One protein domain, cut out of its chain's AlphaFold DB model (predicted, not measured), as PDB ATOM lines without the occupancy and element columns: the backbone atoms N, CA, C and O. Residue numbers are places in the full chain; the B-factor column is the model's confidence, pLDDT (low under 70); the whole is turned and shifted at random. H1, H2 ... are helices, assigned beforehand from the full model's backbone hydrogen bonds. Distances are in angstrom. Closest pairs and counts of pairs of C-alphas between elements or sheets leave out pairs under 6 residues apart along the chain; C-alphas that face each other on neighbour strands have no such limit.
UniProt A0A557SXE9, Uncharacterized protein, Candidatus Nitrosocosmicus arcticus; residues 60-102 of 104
ATOM      1  N   ILE A  60     147.189 145.075  87.970       95.88
ATOM      2  CA  ILE A  60     147.087 145.021  89.440       95.88
ATOM      3  C   ILE A  60     145.654 145.286  89.905       95.88
ATOM      4  O   ILE A  60     145.156 144.630  90.823       95.88
ATOM      5  N   ASP A  61     144.989 146.268  89.292       95.69
ATOM      6  CA  ASP A  61     143.613 146.565  89.652       95.69
ATOM      7  C   ASP A  61     142.704 145.384  89.261       95.69
ATOM      8  O   ASP A  61     141.878 144.977  90.058       95.69
ATOM      9  N   GLY A  62     142.889 144.770  88.092       96.00
ATOM     10  CA  GLY A  62     142.099 143.622  87.643       96.00
ATOM     11  C   GLY A  62     142.209 142.395  88.549       96.00
ATOM     12  O   GLY A  62     141.233 141.666  88.692       96.00
ATOM     13  N   GLU A  63     143.366 142.170  89.172       96.25
ATOM     14  CA  GLU A  63     143.598 141.011  90.045       96.25
ATOM     15  C   GLU A  63     142.868 141.102  91.396       96.25
ATOM     16  O   GLU A  63     142.432 140.077  91.917       96.25
ATOM     17  N   ASP A  64     142.744 142.300  91.982       93.31
ATOM     18  CA  ASP A  64     142.295 142.442  93.384       93.31
ATOM     19  C   ASP A  64     141.534 143.751  93.699       93.31
ATOM     20  O   ASP A  64     141.201 144.037  94.850       93.31
ATOM     21  N   HIS A  65     141.235 144.583  92.699       93.69
ATOM     22  CA  HIS A  65     140.566 145.873  92.881       93.69
ATOM     23  C   HIS A  65     139.389 146.063  91.904       93.69
ATOM     24  O   HIS A  65     139.308 145.451  90.841       93.69
ATOM     25  N   PRO A  66     138.416 146.926  92.234       92.62
ATOM     26  CA  PRO A  66     137.371 147.293  91.284       92.62
ATOM     27  C   PRO A  66     137.924 148.150  90.136       92.62
ATOM     28  O   PRO A  66     138.874 148.916  90.315       92.62
ATOM     29  N   PHE A  67     137.259 148.099  88.979       94.88
ATOM     30  CA  PHE A  67     137.588 148.942  87.832       94.88
ATOM     31  C   PHE A  67     137.481 150.437  88.176       94.88
ATOM     32  O   PHE A  67     136.431 150.925  88.608       94.88
ATOM     33  N   SER A  68     138.557 151.197  87.962       95.12
ATOM     34  CA  SER A  68     138.582 152.639  88.216       95.12
ATOM     35  C   SER A  68     138.259 153.427  86.951       95.12
ATOM     36  O   SER A  68     139.129 153.664  86.110       95.12
ATOM     37  N   GLN A  69     137.039 153.965  86.875       94.88
ATOM     38  CA  GLN A  69     136.648 154.875  85.790       94.88
ATOM     39  C   GLN A  69     137.551 156.113  85.708       94.88
ATOM     40  O   GLN A  69     137.846 156.616  84.629       94.88
ATOM     41  N   SER A  70     138.046 156.596  86.851       93.00
ATOM     42  CA  SER A  70     138.949 157.750  86.892       93.00
ATOM     43  C   SER A  70     140.340 157.447  86.328       93.00
ATOM     44  O   SER A  70     140.974 158.332  85.751       93.00
ATOM     45  N   THR A  71     140.812 156.209  86.483       92.56
ATOM     46  CA  THR A  71     142.076 155.745  85.904       92.56
ATOM     47  C   THR A  71     141.878 155.467  84.421       92.56
ATOM     48  O   THR A  71     142.654 155.960  83.607       92.56
ATOM     49  N   ASN A  72     140.780 154.800  84.058       93.75
ATOM     50  CA  ASN A  72     140.399 154.551  82.672       93.75
ATOM     51  C   ASN A  72     140.232 155.850  81.868       93.75
ATOM     52  O   ASN A  72     140.724 155.956  80.756       93.75
ATOM     53  N   ALA A  73     139.639 156.898  82.443       93.44
ATOM     54  CA  ALA A  73     139.516 158.196  81.775       93.44
ATOM     55  C   ALA A  73     140.872 158.861  81.463       93.44
ATOM     56  O   ALA A  73     140.955 159.689  80.558       93.44
ATOM     57  N   LYS A  74     141.929 158.526  82.216       93.19
ATOM     58  CA  LYS A  74     143.289 159.053  82.011       93.19
ATOM     59  C   LYS A  74     144.128 158.165  81.095       93.19
ATOM     60  O   LYS A  74     144.915 158.682  80.313       93.19
ATOM     61  N   CYS A  75     143.976 156.852  81.234       93.88
ATOM     62  CA  CYS A  75     144.823 155.840  80.607       93.88
ATOM     63  C   CYS A  75     144.195 155.178  79.373       93.88
ATOM     64  O   CYS A  75     144.912 154.622  78.548       93.88
ATOM     65  N   GLY A  76     142.872 155.223  79.243       93.38
ATOM     66  CA  GLY A  76     142.121 154.604  78.161       93.38
ATOM     67  C   GLY A  76     142.362 153.101  78.047       93.38
ATOM     68  O   GLY A  76     142.404 152.378  79.043       93.38
ATOM     69  N   ASP A  77     142.533 152.656  76.802       94.06
ATOM     70  CA  ASP A  77     142.595 151.240  76.443       94.06
ATOM     71  C   ASP A  77     143.737 150.492  77.144       94.06
ATOM     72  O   ASP A  77     143.538 149.360  77.563       94.06
ATOM     73  N   ASP A  78     144.889 151.126  77.389       94.44
ATOM     74  CA  ASP A  78     146.009 150.470  78.079       94.44
ATOM     75  C   ASP A  78     145.598 149.963  79.470       94.44
ATOM     76  O   ASP A  78     145.880 148.820  79.832       94.44
ATOM     77  N   TYR A  79     144.883 150.793  80.237       96.06
ATOM     78  CA  TYR A  79     144.359 150.400  81.547       96.06
ATOM     79  C   TYR A  79     143.262 149.346  81.423       96.06
ATOM     80  O   TYR A  79     143.261 148.379  82.180       96.06
ATOM     81  N   TYR A  80     142.359 149.503  80.453       96.12
ATOM     82  CA  TYR A  80     141.276 148.556  80.206       96.12
ATOM     83  C   TYR A  80     141.793 147.152  79.850       96.12
ATOM     84  O   TYR A  80     141.388 146.172  80.473       96.12
ATOM     85  N   GLN A  81     142.744 147.040  78.919       96.50
ATOM     86  CA  GLN A  81     143.346 145.757  78.539       96.50
ATOM     87  C   GLN A  81     144.113 145.126  79.704       96.50
ATOM     88  O   GLN A  81     143.979 143.924  79.946       96.50
ATOM     89  N   GLY A  82     144.871 145.933  80.454       96.25
ATOM     90  CA  GLY A  82     145.545 145.474  81.667       96.25
ATOM     91  C   GLY A  82     144.548 144.914  82.680       96.25
ATOM     92  O   GLY A  82     144.720 143.799  83.165       96.25
ATOM     93  N   PHE A  83     143.459 145.643  82.931       97.44
ATOM     94  CA  PHE A  83     142.403 145.235  83.855       97.44
ATOM     95  C   PHE A  83     141.746 143.920  83.452       97.44
ATOM     96  O   PHE A  83     141.605 143.024  84.280       97.44
ATOM     97  N   LEU A  84     141.398 143.752  82.176       96.88
ATOM     98  CA  LEU A  84     140.833 142.496  81.683       96.88
ATOM     99  C   LEU A  84     141.813 141.329  81.829       96.88
ATOM    100  O   LEU A  84     141.402 140.215  82.167       96.88
ATOM    101  N   GLN A  85     143.105 141.567  81.600       97.00
ATOM    102  CA  GLN A  85     144.127 140.543  81.784       97.00
ATOM    103  C   GLN A  85     144.295 140.156  83.260       97.00
ATOM    104  O   GLN A  85     144.393 138.968  83.555       97.00
ATOM    105  N   GLY A  86     144.288 141.126  84.175       96.88
ATOM    106  CA  GLY A  86     144.371 140.865  85.614       96.88
ATOM    107  C   GLY A  86     143.117 140.166  86.132       96.88
ATOM    108  O   GLY A  86     143.189 139.157  86.816       96.88
ATOM    109  N   CYS A  87     141.942 140.618  85.704       97.38
ATOM    110  CA  CYS A  87     140.682 140.024  86.128       97.38
ATOM    111  C   CYS A  87     140.522 138.577  85.651       97.38
ATOM    112  O   CYS A  87     140.042 137.740  86.411       97.38
ATOM    113  N   THR A  88     140.960 138.251  84.431       96.50
ATOM    114  CA  THR A  88     140.916 136.874  83.906       96.50
ATOM    115  C   THR A  88     142.036 135.973  84.431       96.50
ATOM    116  O   THR A  88     141.970 134.761  84.222       96.50
ATOM    117  N   SER A  89     143.048 136.525  85.112       95.56
ATOM    118  CA  SER A  89     144.078 135.725  85.788       95.56
ATOM    119  C   SER A  89     143.573 135.124  87.108       95.56
ATOM    120  O   SER A  89     144.130 134.132  87.581       95.56
ATOM    121  N   VAL A  90     142.493 135.678  87.673       92.88
ATOM    122  CA  VAL A  90     141.841 135.184  88.889       92.88
ATOM    123  C   VAL A  90     140.964 133.969  88.570       92.88
ATOM    124  O   VAL A  90     140.051 134.029  87.742       92.88
ATOM    125  N   ASP A  91     141.215 132.857  89.263       92.12
ATOM    126  CA  ASP A  91     140.468 131.609  89.090       92.12
ATOM    127  C   ASP A  91     138.953 131.817  89.250       92.12
ATOM    128  O   ASP A  91     138.464 132.298  90.272       92.12
ATOM    129  N   GLY A  92     138.196 131.382  88.242       90.69
ATOM    130  CA  GLY A  92     136.735 131.482  88.220       90.69
ATOM    131  C   GLY A  92     136.189 132.728  87.520       90.69
ATOM    132  O   GLY A  92     134.986 132.772  87.252       90.69
ATOM    133  N   ASN A  93     137.044 133.679  87.143       91.50
ATOM    134  CA  ASN A  93     136.637 134.820  86.332       91.50
ATOM    135  C   ASN A  93     136.730 134.490  84.838       91.50
ATOM    136  O   ASN A  93     137.758 134.043  84.330       91.50
ATOM    137  N   SER A  94     135.641 134.728  84.108       94.38
ATOM    138  CA  SER A  94     135.639 134.700  82.646       94.38
ATOM    139  C   SER A  94     135.830 136.106  82.084       94.38
ATOM    140  O   SER A  94     135.565 137.105  82.753       94.38
ATOM    141  N   ARG A  95     136.236 136.185  80.813       91.62
ATOM    142  CA  ARG A  95     136.328 137.449  80.068       91.62
ATOM    143  C   ARG A  95     135.022 138.248  80.148       91.62
ATOM    144  O   ARG A  95     135.076 139.432  80.445       91.62
ATOM    145  N   ASP A  96     133.879 137.582  79.976       93.50
ATOM    146  CA  ASP A  96     132.552 138.207  80.030       93.50
ATOM    147  C   ASP A  96     132.250 138.808  81.413       93.50
ATOM    148  O   ASP A  96     131.690 139.897  81.512       93.50
ATOM    149  N   ILE A  97     132.643 138.121  82.496       92.12
ATOM    150  CA  ILE A  97     132.509 138.644  83.866       92.12
ATOM    151  C   ILE A  97     133.365 139.903  84.019       92.12
ATOM    152  O   ILE A  97     132.886 140.911  84.537       92.12
ATOM    153  N   CYS A  98     134.600 139.866  83.526       93.38
ATOM    154  CA  CYS A  98     135.520 140.994  83.600       93.38
ATOM    155  C   CYS A  98     135.059 142.202  82.776       93.38
ATOM    156  O   CYS A  98     135.200 143.324  83.243       93.38
ATOM    157  N   GLU A  99     134.469 142.004  81.597       92.69
ATOM    158  CA  GLU A  99     133.881 143.100  80.808       92.69
ATOM    159  C   GLU A  99     132.595 143.643  81.458       92.69
ATOM    160  O   GLU A  99     132.338 144.846  81.467       92.69
ATOM    161  N   SER A 100     131.805 142.785  82.111       92.19
ATOM    162  CA  SER A 100     130.564 143.229  82.759       92.19
ATOM    163  C   SER A 100     130.777 144.240  83.892       92.19
ATOM    164  O   SER A 100     129.875 145.020  84.198       92.19
ATOM    165  N   VAL A 101     131.961 144.247  84.517       88.00
ATOM    166  CA  VAL A 101     132.303 145.179  85.605       88.00
ATOM    167  C   VAL A 101     132.946 146.477  85.107       88.00
ATOM    168  O   VAL A 101     133.137 147.401  85.898       88.00
ATOM    169  N   THR A 102     133.264 146.566  83.814       85.69
ATOM    170  CA  THR A 102     133.862 147.755  83.189       85.69
ATOM    171  C   THR A 102     132.843 148.639  82.472       85.69
ATOM    172  O   THR A 102     133.082 149.836  82.324       85.69
TER     173      THR A 102
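Overview. This is residues 60 to 102 of the 104 residues of an uncharacterized protein of Candidatus Nitrosocosmicus arcticus (UniProt A0A557SXE9). One longer helix, H3, is the spine; short helices H1 and H4 pack on different sides of it, and H2 makes a corner at its first end. The 43 printed residues have four named helices, H1 to H4 in chain order, and no named strand: all helix. The whole is compact, radius of gyration of the C-alphas 9.4 A, and spans 29 by 17 by 14 A.

Arrangement. Start at the hub, H3, residues 77 to 89. H1, residues 60 to 64, touches it; the closest C-alphas, of Gly 62 and Gly 86, are 4.1 A apart. H4, residues 95 to 100, touches residues 84 to 88 of H3 alone, at a steep tilt of 59 degrees, opposite ways; closest are C-alphas 87 and 98, 5.8 A. H2, residues 69 to 75, touches H3 only at the corner, and only just, with 3 pairs of C-alphas within 8 A; closest are C-alphas 72 and 79, 5.8 A. Every O i to N i+4 pair is within hydrogen-bond range in H3 and H4, 2 of 3 in H2, and 0 of 1 in H1, where 2 of 2 O i to N i+3 pairs are.

Along the chain. Find C-alpha 77 at (142.595, 151.240, 76.443); H3 runs 18.2 A from there. H1 measures 6.7 A, H2 9.7 A and H4 8.6 A, ending at C-alpha 100, (130.564, 143.229, 82.759).

Size, cuts and confidence. The farthest C-alphas, of Lys 74 and Gly 92, are 29.0 A apart. The printed part has no cut, its three links are tight, and no printed residue is under pLDDT 70.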